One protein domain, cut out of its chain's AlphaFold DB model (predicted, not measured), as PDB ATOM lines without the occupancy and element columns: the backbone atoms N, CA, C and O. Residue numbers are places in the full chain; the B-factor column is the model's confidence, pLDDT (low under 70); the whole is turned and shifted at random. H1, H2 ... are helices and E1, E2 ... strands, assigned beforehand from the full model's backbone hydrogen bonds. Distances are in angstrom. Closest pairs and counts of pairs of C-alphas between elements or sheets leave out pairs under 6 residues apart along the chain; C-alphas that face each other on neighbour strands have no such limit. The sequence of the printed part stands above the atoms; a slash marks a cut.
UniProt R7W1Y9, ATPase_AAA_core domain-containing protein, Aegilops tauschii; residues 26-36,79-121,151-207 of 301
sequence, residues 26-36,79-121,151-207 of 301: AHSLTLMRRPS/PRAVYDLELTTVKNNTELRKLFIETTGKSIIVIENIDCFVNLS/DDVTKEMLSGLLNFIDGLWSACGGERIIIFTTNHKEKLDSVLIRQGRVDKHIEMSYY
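What this domain is: This is residues 26 to 36, 79 to 121 and 151 to 207 of the 301 residues of the protein "ATPase_AAA_core domain-containing protein" of Aegilops tauschii (UniProt R7W1Y9). A twisted sheet of five strands makes a wall, and the four helices stand to one side of it. Long H3 runs side by side with H1, which only grazes the sheet; short H2 lies near one end of H3, and short H4 is nearer the E1 part of the sheet. The 111 printed residues run E1 E2 H1 E3 H2 H3 E4 H4 E5, the mixed sheet has the order E2 E3 E4 E1 E5, and the class is mixed, helices and strands. The whole is compact, with a radius of gyration of the C-alphas of 13.6 A and spans of 35 by 34 by 23 A.

Where its parts are: The strands are E2, residues 81 to 86, 16.3 A; E3, 107 to 112, 15.9 A; E4, 177 to 182, 16.6 A; E1, 27 to 30, from C-alpha 27 at (122.934, 113.145, 142.958); and E5, 202 to 204, ending at C-alpha 204 at (120.021, 115.744, 139.277). The helices are H1, 93 to 102, 14.5 A; H3, 151 to 171, 30.5 A; H2, 116 to 119; and H4, 190 to 193.

How they stand to each other: E3 is parallel to E2, with N 83 and O 108 2.8 A apart, and to E4, with N 111 and O 179 2.7 A apart. E1 is antiparallel to E4, N 28 to O 182 3.0 A, and to E5, N 204 to O 27 2.9 A. E2, H1, E3 form a strand-helix-strand unit, two parallel neighbour strands with a helix between in the chain; E4, H4, E5 form a split one, with E1 between its strands; both crossovers are right-handed. H1 and H3 touch, Asn 93 to Met 157 being the closest C-alphas at 6.0 A, at a shallow tilt of 29 degrees, the same way. H2 touches H3, C-alphas 117 and 154 closest at 5.7 A. H3 and H4 are close but not clearly touching, C-alphas 162 and 192 closest at 7.7 A. In H1 and H3 every O i to N i+4 pair is within hydrogen-bond range; H2 and H4 are too short for such a pair.

The domain as a whole: The C-alphas of Ala 171 and Tyr 207 are the two farthest apart, 39.7 A. Residues 37 to 78 and 122 to 150 are not printed, with C-alpha gaps of 19.8 A and 4.8 A. Of the links printed whole, none is long. Mean pLDDT of the printed part is 71.8; 36 residues are under 70, among them 26 to 36.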
ATOM      1  N   ALA A  26     122.184 116.371 146.518       38.41
ATOM      2  CA  ALA A  26     121.702 115.962 145.211       38.41
ATOM      3  C   ALA A  26     122.706 115.043 144.503       38.41
ATOM      4  O   ALA A  26     123.915 115.281 144.510       38.41
ATOM      5  N   HIS A  27     122.174 114.024 143.833       48.12
ATOM      6  CA  HIS A  27     122.934 113.145 142.958       48.12
ATOM      7  C   HIS A  27     123.473 113.987 141.787       48.12
ATOM      8  O   HIS A  27     122.717 114.629 141.056       48.12
ATOM      9  N   SER A  28     124.791 114.034 141.610       39.09
ATOM     10  CA  SER A  28     125.433 114.841 140.568       39.09
ATOM     11  C   SER A  28     125.803 113.937 139.397       39.09
ATOM     12  O   SER A  28     126.785 113.199 139.448       39.09
ATOM     13  N   LEU A  29     125.053 114.018 138.298       43.53
ATOM     14  CA  LEU A  29     125.456 113.415 137.030       43.53
ATOM     15  C   LEU A  29     126.445 114.358 136.343       43.53
ATOM     16  O   LEU A  29     126.093 115.288 135.611       43.53
ATOM     17  N   THR A  30     127.727 114.159 136.596       41.81
ATOM     18  CA  THR A  30     128.737 114.962 135.921       41.81
ATOM     19  C   THR A  30     128.981 114.363 134.552       41.81
ATOM     20  O   THR A  30     129.713 113.385 134.461       41.81
ATOM     21  N   LEU A  31     128.422 114.957 133.484       44.62
ATOM     22  CA  LEU A  31     128.991 114.751 132.159       44.62
ATOM     23  C   LEU A  31     128.651 115.748 131.038       44.62
ATOM     24  O   LEU A  31     127.485 116.014 130.770       44.62
ATOM     25  N   MET A  32     129.673 116.164 130.270       42.19
ATOM     26  CA  MET A  32     129.806 115.884 128.818       42.19
ATOM     27  C   MET A  32     131.185 116.335 128.338       42.19
ATOM     28  O   MET A  32     131.605 117.390 128.772       42.19
ATOM     29  N   ARG A  33     131.848 115.657 127.396       41.38
ATOM     30  CA  ARG A  33     132.590 116.384 126.349       41.38
ATOM     31  C   ARG A  33     132.335 115.729 125.014       41.38
ATOM     32  O   ARG A  33     132.425 114.515 124.861       41.38
ATOM     33  N   ARG A  34     131.947 116.558 124.050       41.06
ATOM     34  CA  ARG A  34     131.907 116.160 122.645       41.06
ATOM     35  C   ARG A  34     133.333 116.265 122.109       41.06
ATOM     36  O   ARG A  34     134.019 117.235 122.442       41.06
ATOM     37  N   PRO A  35     133.788 115.361 121.229       38.53
ATOM     38  CA  PRO A  35     134.933 115.684 120.404       38.53
ATOM     39  C   PRO A  35     134.569 116.953 119.643       38.53
ATOM     40  O   PRO A  35     133.569 117.025 118.924       38.53
ATOM     41  N   SER A  36     135.330 118.004 119.911       39.62
ATOM     42  CA  SER A  36     135.125 119.295 119.297       39.62
ATOM     43  C   SER A  36     135.182 119.110 117.784       39.62
ATOM     44  O   SER A  36     136.163 118.593 117.255       39.62
ATOM     45  N   PRO A  79     122.070 105.128 115.691       62.12
ATOM     46  CA  PRO A  79     122.045 104.562 117.032       62.12
ATOM     47  C   PRO A  79     123.484 104.387 117.523       62.12
ATOM     48  O   PRO A  79     124.330 103.821 116.827       62.12
ATOM     49  N   ARG A  80     123.778 104.960 118.690       76.06
ATOM     50  CA  ARG A  80     125.059 104.768 119.375       76.06
ATOM     51  C   ARG A  80     124.933 103.523 120.234       76.06
ATOM     52  O   ARG A  80     123.909 103.345 120.887       76.06
ATOM     53  N   ALA A  81     125.972 102.698 120.252       82.12
ATOM     54  CA  ALA A  81     126.061 101.632 121.239       82.12
ATOM     55  C   ALA A  81     126.208 102.267 122.630       82.12
ATOM     56  O   ALA A  81     127.035 103.169 122.804       82.12
ATOM     57  N   VAL A  82     125.380 101.830 123.575       87.31
ATOM     58  CA  VAL A  82     125.443 102.241 124.980       87.31
ATOM     59  C   VAL A  82     126.153 101.133 125.746       87.31
ATOM     60  O   VAL A  82     125.813  99.964 125.582       87.31
ATOM     61  N   TYR A  83     127.170 101.502 126.517       87.62
ATOM     62  CA  TYR A  83     127.938 100.593 127.358       87.62
ATOM     63  C   TYR A  83     127.838 101.059 128.799       87.62
ATOM     64  O   TYR A  83     128.271 102.171 129.091       87.62
ATOM     65  N   ASP A  84     127.334 100.200 129.672       87.94
ATOM     66  CA  ASP A  84     127.306 100.453 131.107       87.94
ATOM     67  C   ASP A  84     128.504  99.754 131.749       87.94
ATOM     68  O   ASP A  84     128.732  98.558 131.549       87.94
ATOM     69  N   LEU A  85     129.322 100.527 132.458       84.12
ATOM     70  CA  LEU A  85     130.544 100.071 133.096       84.12
ATOM     71  C   LEU A  85     130.450 100.296 134.602       84.12
ATOM     72  O   LEU A  85     130.539 101.424 135.094       84.12
ATOM     73  N   GLU A  86     130.340  99.191 135.330       82.31
ATOM     74  CA  GLU A  86     130.396  99.196 136.783       82.31
ATOM     75  C   GLU A  86     131.841  98.989 137.241       82.31
ATOM     76  O   GLU A  86     132.424  97.913 137.084       82.31
ATOM     77  N   LEU A  87     132.446 100.033 137.809       75.00
ATOM     78  CA  LEU A  87     133.859  99.994 138.185       75.00
ATOM     79  C   LEU A  87     134.159  98.965 139.287       75.00
ATOM     80  O   LEU A  87     135.270  98.450 139.323       75.00
ATOM     81  N   THR A  88     133.186  98.625 140.141       73.12
ATOM     82  CA  THR A  88     133.305  97.620 141.223       73.12
ATOM     83  C   THR A  88     133.692  96.230 140.712       73.12
ATOM     84  O   THR A  88     134.316  95.453 141.434       73.12
ATOM     85  N   THR A  89     133.330  95.914 139.468       76.00
ATOM     86  CA  THR A  89     133.571  94.606 138.850       76.00
ATOM     87  C   THR A  89     134.978  94.475 138.274       76.00
ATOM     88  O   THR A  89     135.476  93.362 138.097       76.00
ATOM     89  N   VAL A  90     135.642  95.601 138.006       76.19
ATOM     90  CA  VAL A  90     136.969  95.631 137.397       76.19
ATOM     91  C   VAL A  90     138.014  95.656 138.507       76.19
ATOM     92  O   VAL A  90     138.004  96.537 139.356       76.19
ATOM     93  N   LYS A  91     138.937  94.691 138.510       73.69
ATOM     94  CA  LYS A  91     139.990  94.609 139.543       73.69
ATOM     95  C   LYS A  91     141.296  95.259 139.101       73.69
ATOM     96  O   LYS A  91     142.055  95.750 139.927       73.69
ATOM     97  N   ASN A  92     141.555  95.267 137.791       80.88
ATOM     98  CA  ASN A  92     142.837  95.666 137.227       80.88
ATOM     99  C   ASN A  92     142.700  96.798 136.206       80.88
ATOM    100  O   ASN A  92     141.865  96.763 135.301       80.88
ATOM    101  N   ASN A  93     143.647  97.738 136.248       81.00
ATOM    102  CA  ASN A  93     143.778  98.800 135.245       81.00
ATOM    103  C   ASN A  93     143.938  98.259 133.811       81.00
ATOM    104  O   ASN A  93     143.537  98.912 132.850       81.00
ATOM    105  N   THR A  94     144.523  97.074 133.636       82.81
ATOM    106  CA  THR A  94     144.723  96.457 132.315       82.81
ATOM    107  C   THR A  94     143.414  95.974 131.690       82.81
ATOM    108  O   THR A  94     143.222  96.137 130.487       82.81
ATOM    109  N   GLU A  95     142.507  95.408 132.486       82.81
ATOM    110  CA  GLU A  95     141.177  94.977 132.028       82.81
ATOM    111  C   GLU A  95     140.332  96.184 131.636       82.81
ATOM    112  O   GLU A  95     139.767  96.221 130.546       82.81
ATOM    113  N   LEU A  96     140.366  97.224 132.470       81.25
ATOM    114  CA  LEU A  96     139.742  98.509 132.188       81.25
ATOM    115  C   LEU A  96     140.202  99.061 130.832       81.25
ATOM    116  O   LEU A  96     139.387  99.373 129.967       81.25
ATOM    117  N   ARG A  97     141.521  99.103 130.599       81.12
ATOM    118  CA  ARG A  97     142.108  99.555 129.329       81.12
ATOM    119  C   ARG A  97     141.598  98.756 128.132       81.12
ATOM    120  O   ARG A  97     141.304  99.357 127.101       81.12
ATOM    121  N   LYS A  98     141.479  97.431 128.257       83.56
ATOM    122  CA  LYS A  98     140.961  96.567 127.184       83.56
ATOM    123  C   LYS A  98     139.503  96.893 126.854       83.56
ATOM    124  O   LYS A  98     139.219  97.162 125.691       83.56
ATOM    125  N   LEU A  99     138.630  97.010 127.859       83.75
ATOM    126  CA  LEU A  99     137.200  97.324 127.675       83.75
ATOM    127  C   LEU A  99     136.976  98.623 126.883       83.75
ATOM    128  O   LEU A  99     136.126  98.720 125.995       83.75
ATOM    129  N   PHE A 100     137.779  99.641 127.159       80.94
ATOM    130  CA  PHE A 100     137.683 100.913 126.450       80.94
ATOM    131  C   PHE A 100     138.332 100.930 125.052       80.94
ATOM    132  O   PHE A 100     138.028 101.801 124.232       80.94
ATOM    133  N   ILE A 101     139.271 100.023 124.777       82.25
ATOM    134  CA  ILE A 101     139.841  99.851 123.433       82.25
ATOM    135  C   ILE A 101     138.857  99.071 122.556       82.25
ATOM    136  O   ILE A 101     138.661  99.431 121.397       82.25
ATOM    137  N   GLU A 102     138.213  98.049 123.122       81.62
ATOM    138  CA  GLU A 102     137.218  97.203 122.456       81.62
ATOM    139  C   GLU A 102     135.907  97.945 122.154       81.62
ATOM    140  O   GLU A 102     135.199  97.616 121.200       81.62
ATOM    141  N   THR A 103     135.584  98.989 122.920       82.00
ATOM    142  CA  THR A 103     134.385  99.797 122.675       82.00
ATOM    143  C   THR A 103     134.451 100.559 121.350       82.00
ATOM    144  O   THR A 103     135.466 101.130 120.932       82.00
ATOM    145  N   THR A 104     133.305 100.622 120.675       78.62
ATOM    146  CA  THR A 104     133.201 101.214 119.338       78.62
ATOM    147  C   THR A 104     133.513 102.720 119.322       78.62
ATOM    148  O   THR A 104     133.410 103.433 120.318       78.62
ATOM    149  N   GLY A 105     133.931 103.244 118.166       72.44
ATOM    150  CA  GLY A 105     134.283 104.664 117.999       72.44
ATOM    151  C   GLY A 105     133.098 105.645 118.021       72.44
ATOM    152  O   GLY A 105     133.323 106.852 117.980       72.44
ATOM    153  N   LYS A 106     131.853 105.146 118.056       78.50
ATOM    154  CA  LYS A 106     130.601 105.925 118.109       78.50
ATOM    155  C   LYS A 106     129.697 105.392 119.219       78.50
ATOM    156  O   LYS A 106     128.645 104.809 118.953       78.50
ATOM    157  N   SER A 107     130.137 105.566 120.454       83.50
ATOM    158  CA  SER A 107     129.493 104.983 121.625       83.50
ATOM    159  C   SER A 107     129.215 106.003 122.718       83.50
ATOM    160  O   SER A 107     129.834 107.072 122.784       83.50
ATOM    161  N   ILE A 108     128.255 105.648 123.564       86.12
ATOM    162  CA  ILE A 108     128.030 106.268 124.862       86.12
ATOM    163  C   ILE A 108     128.515 105.263 125.904       86.12
ATOM    164  O   ILE A 108     128.088 104.115 125.878       86.12
ATOM    165  N   ILE A 109     129.426 105.670 126.777       87.12
ATOM    166  CA  ILE A 109     129.960 104.831 127.853       87.12
ATOM    167  C   ILE A 109     129.497 105.445 129.163       87.12
ATOM    168  O   ILE A 109     129.878 106.572 129.442       87.12
ATOM    169  N   VAL A 110     128.682 104.757 129.946       88.25
ATOM    170  CA  VAL A 110     128.232 105.198 131.267       88.25
ATOM    171  C   VAL A 110     129.094 104.512 132.314       88.25
ATOM    172  O   VAL A 110     129.237 103.298 132.310       88.25
ATOM    173  N   ILE A 111     129.711 105.296 133.187       86.06
ATOM    174  CA  ILE A 111     130.558 104.833 134.279       86.06
ATOM    175  C   ILE A 111     129.850 105.211 135.568       86.06
ATOM    176  O   ILE A 111     129.713 106.397 135.894       86.06
ATOM    177  N   GLU A 112     129.381 104.196 136.278       85.69
ATOM    178  CA  GLU A 112     128.540 104.401 137.445       85.69
ATOM    179  C   GLU A 112     129.335 104.503 138.747       85.69
ATOM    180  O   GLU A 112     130.348 103.826 138.930       85.69
ATOM    181  N   ASN A 113     128.832 105.334 139.667       80.00
ATOM    182  CA  ASN A 113     129.248 105.417 141.070       80.00
ATOM    183  C   ASN A 113     130.770 105.528 141.259       80.00
ATOM    184  O   ASN A 113     131.391 104.782 142.022       80.00
ATOM    185  N   ILE A 114     131.387 106.491 140.570       79.38
ATOM    186  CA  ILE A 114     132.842 106.709 140.644       79.38
ATOM    187  C   ILE A 114     133.334 107.116 142.048       79.38
ATOM    188  O   ILE A 114     134.521 107.009 142.350       79.38
ATOM    189  N   ASP A 115     132.432 107.541 142.930       74.38
ATOM    190  CA  ASP A 115     132.691 107.880 144.329       74.38
ATOM    191  C   ASP A 115     132.803 106.663 145.266       74.38
ATOM    192  O   ASP A 115     133.344 106.793 146.371       74.38
ATOM    193  N   CYS A 116     132.383 105.469 144.835       69.31
ATOM    194  CA  CYS A 116     132.564 104.235 145.608       69.31
ATOM    195  C   CYS A 116     134.045 103.922 145.886       69.31
ATOM    196  O   CYS A 116     134.374 103.444 146.969       69.31
ATOM    197  N   PHE A 117     134.947 104.270 144.961       63.97
ATOM    198  CA  PHE A 117     136.396 104.066 145.109       63.97
ATOM    199  C   PHE A 117     137.036 105.030 146.109       63.97
ATOM    200  O   PHE A 117     138.046 104.705 146.723       63.97
ATOM    201  N   VAL A 118     136.445 106.211 146.311       60.72
ATOM    202  CA  VAL A 118     136.995 107.225 147.222       60.72
ATOM    203  C   VAL A 118     136.567 106.970 148.671       60.72
ATOM    204  O   VAL A 118     137.328 107.226 149.603       60.72
ATOM    205  N   ASN A 119     135.361 106.433 148.884       54.09
ATOM    206  CA  ASN A 119     134.805 106.202 150.224       54.09
ATOM    207  C   ASN A 119     135.482 105.071 151.015       54.09
ATOM    208  O   ASN A 119     135.323 105.033 152.237       54.09
ATOM    209  N   LEU A 120     136.221 104.173 150.360       51.38
ATOM    210  CA  LEU A 120     136.957 103.102 151.040       51.38
ATOM    211  C   LEU A 120     138.121 103.668 151.878       51.38
ATOM    212  O   LEU A 120     138.271 103.297 153.038       51.38
ATOM    213  N   SER A 121     138.780 104.723 151.385       47.78
ATOM    214  CA  SER A 121     139.927 105.380 152.037       47.78
ATOM    215  C   SER A 121     139.576 106.240 153.272       47.78
ATOM    216  O   SER A 121     140.446 106.652 154.044       47.78
ATOM    217  N   ASP A 151     143.106 100.657 150.140       54.84
ATOM    218  CA  ASP A 151     142.867 102.102 150.006       54.84
ATOM    219  C   ASP A 151     143.788 102.762 148.971       54.84
ATOM    220  O   ASP A 151     143.345 103.606 148.188       54.84
ATOM    221  N   ASP A 152     145.057 102.352 148.925       58.91
ATOM    222  CA  ASP A 152     146.015 102.878 147.950       58.91
ATOM    223  C   ASP A 152     145.757 102.279 146.559       58.91
ATOM    224  O   ASP A 152     145.694 103.012 145.573       58.91
ATOM    225  N   VAL A 153     145.450 100.979 146.484       63.22
ATOM    226  CA  VAL A 153     145.163 100.268 145.224       63.22
ATOM    227  C   VAL A 153     143.915 100.819 144.522       63.22
ATOM    228  O   VAL A 153     143.904 101.000 143.303       63.22
ATOM    229  N   THR A 154     142.856 101.148 145.268       65.38
ATOM    230  CA  THR A 154     141.612 101.695 144.692       65.38
ATOM    231  C   THR A 154     141.785 103.125 144.185       65.38
ATOM    232  O   THR A 154     141.270 103.478 143.118       65.38
ATOM    233  N   LYS A 155     142.566 103.949 144.894       68.06
ATOM    234  CA  LYS A 155     142.922 105.299 144.443       68.06
ATOM    235  C   LYS A 155     143.846 105.264 143.226       68.06
ATOM    236  O   LYS A 155     143.665 106.048 142.290       68.06
ATOM    237  N   GLU A 156     144.797 104.335 143.203       68.69
ATOM    238  CA  GLU A 156     145.657 104.076 142.050       68.69
ATOM    239  C   GLU A 156     144.843 103.619 140.835       68.69
ATOM    240  O   GLU A 156     145.084 104.099 139.725       68.69
ATOM    241  N   MET A 157     143.823 102.782 141.028       72.06
ATOM    242  CA  MET A 157     142.912 102.353 139.965       72.06
ATOM    243  C   MET A 157     142.081 103.513 139.397       72.06
ATOM    244  O   MET A 157     141.989 103.661 138.176       72.06
ATOM    245  N   LEU A 158     141.551 104.399 140.249       74.12
ATOM    246  CA  LEU A 158     140.873 105.612 139.784       74.12
ATOM    247  C   LEU A 158     141.842 106.497 138.991       74.12
ATOM    248  O   LEU A 158     141.538 106.876 137.866       74.12
ATOM    249  N   SER A 159     143.039 106.768 139.519       75.56
ATOM    250  CA  SER A 159     144.051 107.566 138.810       75.56
ATOM    251  C   SER A 159     144.441 106.949 137.454       75.56
ATOM    252  O   SER A 159     144.610 107.662 136.459       75.56
ATOM    253  N   GLY A 160     144.506 105.615 137.390       78.12
ATOM    254  CA  GLY A 160     144.780 104.835 136.191       78.12
ATOM    255  C   GLY A 160     143.678 104.965 135.143       78.12
ATOM    256  O   GLY A 160     143.991 105.185 133.969       78.12
ATOM    257  N   LEU A 161     142.410 104.906 135.565       78.69
ATOM    258  CA  LEU A 161     141.245 105.189 134.723       78.69
ATOM    259  C   LEU A 161     141.344 106.588 134.109       78.69
ATOM    260  O   LEU A 161     141.184 106.738 132.898       78.69
ATOM    261  N   LEU A 162     141.649 107.606 134.918       76.75
ATOM    262  CA  LEU A 162     141.679 108.995 134.450       76.75
ATOM    263  C   LEU A 162     142.759 109.229 133.404       76.75
ATOM    264  O   LEU A 162     142.481 109.775 132.339       76.75
ATOM    265  N   ASN A 163     143.975 108.767 133.693       78.56
ATOM    266  CA  ASN A 163     145.106 108.892 132.778       78.56
ATOM    267  C   ASN A 163     144.830 108.193 131.449       78.56
ATOM    268  O   ASN A 163     145.248 108.641 130.381       78.56
ATOM    269  N   PHE A 164     144.113 107.076 131.506       77.56
ATOM    270  CA  PHE A 164     143.757 106.343 130.316       77.56
ATOM    271  C   PHE A 164     142.634 107.028 129.517       77.56
ATOM    272  O   PHE A 164     142.740 107.109 128.294       77.56
ATOM    273  N   ILE A 165     141.624 107.606 130.174       78.38
ATOM    274  CA  ILE A 165     140.606 108.442 129.514       78.38
ATOM    275  C   ILE A 165     141.248 109.658 128.830       78.38
ATOM    276  O   ILE A 165     140.915 109.961 127.682       78.38
ATOM    277  N   ASP A 166     142.218 110.312 129.472       75.31
ATOM    278  CA  ASP A 166     142.968 111.417 128.859       75.31
ATOM    279  C   ASP A 166     143.765 110.962 127.623       75.31
ATOM    280  O   ASP A 166     143.825 111.660 126.602       75.31
ATOM    281  N   GLY A 167     144.355 109.764 127.690       75.19
ATOM    282  CA  GLY A 167     145.052 109.134 126.569       75.19
ATOM    283  C   GLY A 167     144.113 108.809 125.405       75.19
ATOM    284  O   GLY A 167     144.424 109.110 124.250       75.19
ATOM    285  N   LEU A 168     142.926 108.272 125.698       71.00
ATOM    286  CA  LEU A 168     141.879 108.024 124.706       71.00
ATOM    287  C   LEU A 168     141.400 109.307 124.035       71.00
ATOM    288  O   LEU A 168     141.142 109.290 122.831       71.00
ATOM    289  N   TRP A 169     141.329 110.414 124.780       66.50
ATOM    290  CA  TRP A 169     140.992 111.723 124.222       66.50
ATOM    291  C   TRP A 169     141.935 112.130 123.099       66.50
ATOM    292  O   TRP A 169     141.527 112.686 122.080       66.50
ATOM    293  N   SER A 170     143.219 111.873 123.321       65.62
ATOM    294  CA  SER A 170     144.284 112.327 122.438       65.62
ATOM    295  C   SER A 170     144.453 111.401 121.234       65.62
ATOM    296  O   SER A 170     144.754 111.871 120.139       65.62
ATOM    297  N   ALA A 171     144.244 110.094 121.422       57.66
ATOM    298  CA  ALA A 171     144.519 109.078 120.409       57.66
ATOM    299  C   ALA A 171     143.322 108.744 119.503       57.66
ATOM    300  O   ALA A 171     143.515 108.366 118.348       57.66
ATOM    301  N   CYS A 172     142.083 108.866 119.991       54.06
ATOM    302  CA  CYS A 172     140.899 108.442 119.249       54.06
ATOM    303  C   CYS A 172     140.096 109.640 118.730       54.06
ATOM    304  O   CYS A 172     139.353 110.280 119.466       54.06
ATOM    305  N   GLY A 173     140.140 109.875 117.415       58.62
ATOM    306  CA  GLY A 173     139.245 110.805 116.706       58.62
ATOM    307  C   GLY A 173     137.787 110.325 116.585       58.62
ATOM    308  O   GLY A 173     137.092 110.731 115.657       58.62
ATOM    309  N   GLY A 174     137.347 109.420 117.464       63.72
ATOM    310  CA  GLY A 174     135.996 108.863 117.483       63.72
ATOM    311  C   GLY A 174     134.992 109.787 118.174       63.72
ATOM    312  O   GLY A 174     135.341 110.528 119.090       63.72
ATOM    313  N   GLU A 175     133.728 109.725 117.755       72.25
ATOM    314  CA  GLU A 175     132.599 110.417 118.389       72.25
ATOM    315  C   GLU A 175     132.138 109.657 119.647       72.25
ATOM    316  O   GLU A 175     131.033 109.115 119.680       72.25
ATOM    317  N   ARG A 176     132.997 109.579 120.673       77.44
ATOM    318  CA  ARG A 176     132.681 108.922 121.954       77.44
ATOM    319  C   ARG A 176     132.183 109.929 122.988       77.44
ATOM    320  O   ARG A 176     132.720 111.031 123.095       77.44
ATOM    321  N   ILE A 177     131.164 109.537 123.748       82.44
ATOM    322  CA  ILE A 177     130.632 110.282 124.894       82.44
ATOM    323  C   ILE A 177     130.779 109.369 126.111       82.44
ATOM    324  O   ILE A 177     130.199 108.295 126.130       82.44
ATOM    325  N   ILE A 178     131.551 109.761 127.116       83.00
ATOM    326  CA  ILE A 178     131.717 108.989 128.361       83.00
ATOM    327  C   ILE A 178     130.945 109.729 129.430       83.00
ATOM    328  O   ILE A 178     131.370 110.856 129.564       83.00
ATOM    329  N   ILE A 179     129.913 109.169 130.099       86.62
ATOM    330  CA  ILE A 179     129.046 109.663 131.206       86.62
ATOM    331  C   ILE A 179     129.567 109.171 132.561       86.62
ATOM    332  O   ILE A 179     129.823 107.988 132.696       86.62
ATOM    333  N   PHE A 180     129.690 110.050 133.562       85.38
ATOM    334  CA  PHE A 180     130.043 109.682 134.931       85.38
ATOM    335  C   PHE A 180     128.873 109.979 135.859       85.38
ATOM    336  O   PHE A 180     128.291 111.069 135.822       85.38
ATOM    337  N   THR A 181     128.558 109.028 136.729       85.62
ATOM    338  CA  THR A 181     127.562 109.217 137.782       85.62
ATOM    339  C   THR A 181     128.261 109.244 139.140       85.62
ATOM    340  O   THR A 181     129.172 108.459 139.405       85.62
ATOM    341  N   THR A 182     127.896 110.206 139.985       84.31
ATOM    342  CA  THR A 182     128.429 110.323 141.344       84.31
ATOM    343  C   THR A 182     127.328 110.796 142.280       84.31
ATOM    344  O   THR A 182     126.531 111.670 141.933       84.31
ATOM    345  N   ASN A 183     127.307 110.272 143.500       84.31
ATOM    346  CA  ASN A 183     126.412 110.786 144.535       84.31
ATOM    347  C   ASN A 183     127.093 111.922 145.313       84.31
ATOM    348  O   ASN A 183     126.440 112.880 145.707       84.31
ATOM    349  N   HIS A 184     128.422 111.863 145.443       80.50
ATOM    350  CA  HIS A 184     129.220 112.823 146.207       80.50
ATOM    351  C   HIS A 184     130.217 113.604 145.343       80.50
ATOM    352  O   HIS A 184     131.381 113.218 145.213       80.50
ATOM    353  N   LYS A 185     129.798 114.740 144.776       78.44
ATOM    354  CA  LYS A 185     130.687 115.592 143.961       78.44
ATOM    355  C   LYS A 185     131.895 116.104 144.757       78.44
ATOM    356  O   LYS A 185     132.981 116.240 144.206       78.44
ATOM    357  N   GLU A 186     131.711 116.380 146.041       76.38
ATOM    358  CA  GLU A 186     132.726 116.878 146.972       76.38
ATOM    359  C   GLU A 186     133.856 115.881 147.249       76.38
ATOM    360  O   GLU A 186     134.937 116.283 147.676       76.38
ATOM    361  N   LYS A 187     133.615 114.591 147.002       73.75
ATOM    362  CA  LYS A 187     134.611 113.532 147.193       73.75
ATOM    363  C   LYS A 187     135.401 113.238 145.928       73.75
ATOM    364  O   LYS A 187     136.412 112.548 145.991       73.75
ATOM    365  N   LEU A 188     134.961 113.740 144.778       73.31
ATOM    366  CA  LEU A 188     135.690 113.540 143.539       73.31
ATOM    367  C   LEU A 188     136.961 114.376 143.506       73.31
ATOM    368  O   LEU A 188     137.008 115.506 143.994       73.31
ATOM    369  N   ASP A 189     137.991 113.818 142.874       71.62
ATOM    370  CA  ASP A 189     139.235 114.535 142.650       71.62
ATOM    371  C   ASP A 189     138.963 115.807 141.831       71.62
ATOM    372  O   ASP A 189     138.352 115.773 140.762       71.62
ATOM    373  N   SER A 190     139.457 116.944 142.313       67.25
ATOM    374  CA  SER A 190     139.436 118.223 141.599       67.25
ATOM    375  C   SER A 190     139.972 118.128 140.160       67.25
ATOM    376  O   SER A 190     139.527 118.875 139.286       67.25
ATOM    377  N   VAL A 191     140.873 117.175 139.890       67.94
ATOM    378  CA  VAL A 191     141.407 116.891 138.552       67.94
ATOM    379  C   VAL A 191     140.310 116.418 137.588       67.94
ATOM    380  O   VAL A 191     140.337 116.794 136.415       67.94
ATOM    381  N   LEU A 192     139.317 115.662 138.067       68.19
ATOM    382  CA  LEU A 192     138.175 115.199 137.270       68.19
ATOM    383  C   LEU A 192     137.215 116.321 136.896       68.19
ATOM    384  O   LEU A 192     136.677 116.342 135.794       68.19
ATOM    385  N   ILE A 193     137.010 117.254 137.818       71.50
ATOM    386  CA  ILE A 193     136.013 118.325 137.708       71.50
ATOM    387  C   ILE A 193     136.563 119.499 136.871       71.50
ATOM    388  O   ILE A 193     135.827 120.396 136.450       71.50
ATOM    389  N   ARG A 194     137.875 119.516 136.599       72.94
ATOM    390  CA  ARG A 194     138.524 120.603 135.867       72.94
ATOM    391  C   ARG A 194     138.023 120.695 134.420       72.94
ATOM    392  O   ARG A 194     137.940 119.709 133.683       72.94
ATOM    393  N   GLN A 195     137.775 121.934 133.992       63.88
ATOM    394  CA  GLN A 195     137.450 122.268 132.606       63.88
ATOM    395  C   GLN A 195     138.537 121.731 131.659       63.88
ATOM    396  O   GLN A 195     139.721 122.028 131.827       63.88
ATOM    397  N   GLY A 196     138.123 120.916 130.685       68.56
ATOM    398  CA  GLY A 196     139.000 120.215 129.736       68.56
ATOM    399  C   GLY A 196     138.821 118.693 129.739       68.56
ATOM    400  O   GLY A 196     138.935 118.070 128.681       68.56
ATOM    401  N   ARG A 197     138.473 118.109 130.897       71.12
ATOM    402  CA  ARG A 197     138.055 116.696 131.028       71.12
ATOM    403  C   ARG A 197     136.536 116.554 131.091       71.12
ATOM    404  O   ARG A 197     135.976 115.619 130.529       71.12
ATOM    405  N   VAL A 198     135.877 117.531 131.713       76.00
ATOM    406  CA  VAL A 198     134.419 117.650 131.786       76.00
ATOM    407  C   VAL A 198     134.002 119.020 131.243       76.00
ATOM    408  O   VAL A 198     134.443 120.052 131.748       76.00
ATOM    409  N   ASP A 199     133.127 119.047 130.236       77.00
ATOM    410  CA  ASP A 199     132.522 120.279 129.701       77.00
ATOM    411  C   ASP A 199     131.196 120.628 130.391       77.00
ATOM    412  O   ASP A 199     130.841 121.804 130.487       77.00
ATOM    413  N   LYS A 200     130.419 119.626 130.832       79.88
ATOM    414  CA  LYS A 200     129.090 119.826 131.434       79.88
ATOM    415  C   LYS A 200     128.941 119.086 132.757       79.88
ATOM    416  O   LYS A 200     129.309 117.926 132.884       79.88
ATOM    417  N   HIS A 201     128.358 119.784 133.723       81.00
ATOM    418  CA  HIS A 201     127.949 119.245 135.012       81.00
ATOM    419  C   HIS A 201     126.431 119.375 135.082       81.00
ATOM    420  O   HIS A 201     125.919 120.480 134.886       81.00
ATOM    421  N   ILE A 202     125.726 118.266 135.298       83.19
ATOM    422  CA  ILE A 202     124.270 118.245 135.413       83.19
ATOM    423  C   ILE A 202     123.936 117.750 136.815       83.19
ATOM    424  O   ILE A 202     124.173 116.601 137.175       83.19
ATOM    425  N   GLU A 203     123.395 118.639 137.632       81.56
ATOM    426  CA  GLU A 203     122.894 118.256 138.943       81.56
ATOM    427  C   GLU A 203     121.501 117.641 138.781       81.56
ATOM    428  O   GLU A 203     120.596 118.282 138.242       81.56
ATOM    429  N   MET A 204     121.327 116.396 139.228       77.00
ATOM    430  CA  MET A 204     120.021 115.744 139.277       77.00
ATOM    431  C   MET A 204     119.438 115.961 140.669       77.00
ATOM    432  O   MET A 204     119.604 115.156 141.585       77.00
ATOM    433  N   SER A 205     118.777 117.104 140.837       75.38
ATOM    434  CA  SER A 205     118.044 117.404 142.061       75.38
ATOM    435  C   SER A 205     116.758 116.583 142.156       75.38
ATOM    436  O   SER A 205     116.236 116.088 141.156       75.38
ATOM    437  N   TYR A 206     116.182 116.533 143.355       74.00
ATOM    438  CA  TYR A 206     114.832 116.018 143.563       74.00
ATOM    439  C   TYR A 206     113.808 116.690 142.636       74.00
ATOM    440  O   TYR A 206     113.934 117.872 142.293       74.00
ATOM    441  N   TYR A 207     112.777 115.932 142.255       68.69
ATOM    442  CA  TYR A 207     111.675 116.443 141.448       68.69
ATOM    443  C   TYR A 207     111.016 117.630 142.153       68.69
ATOM    444  O   TYR A 207     110.468 117.505 143.247       68.69
TER     445      TYR A 207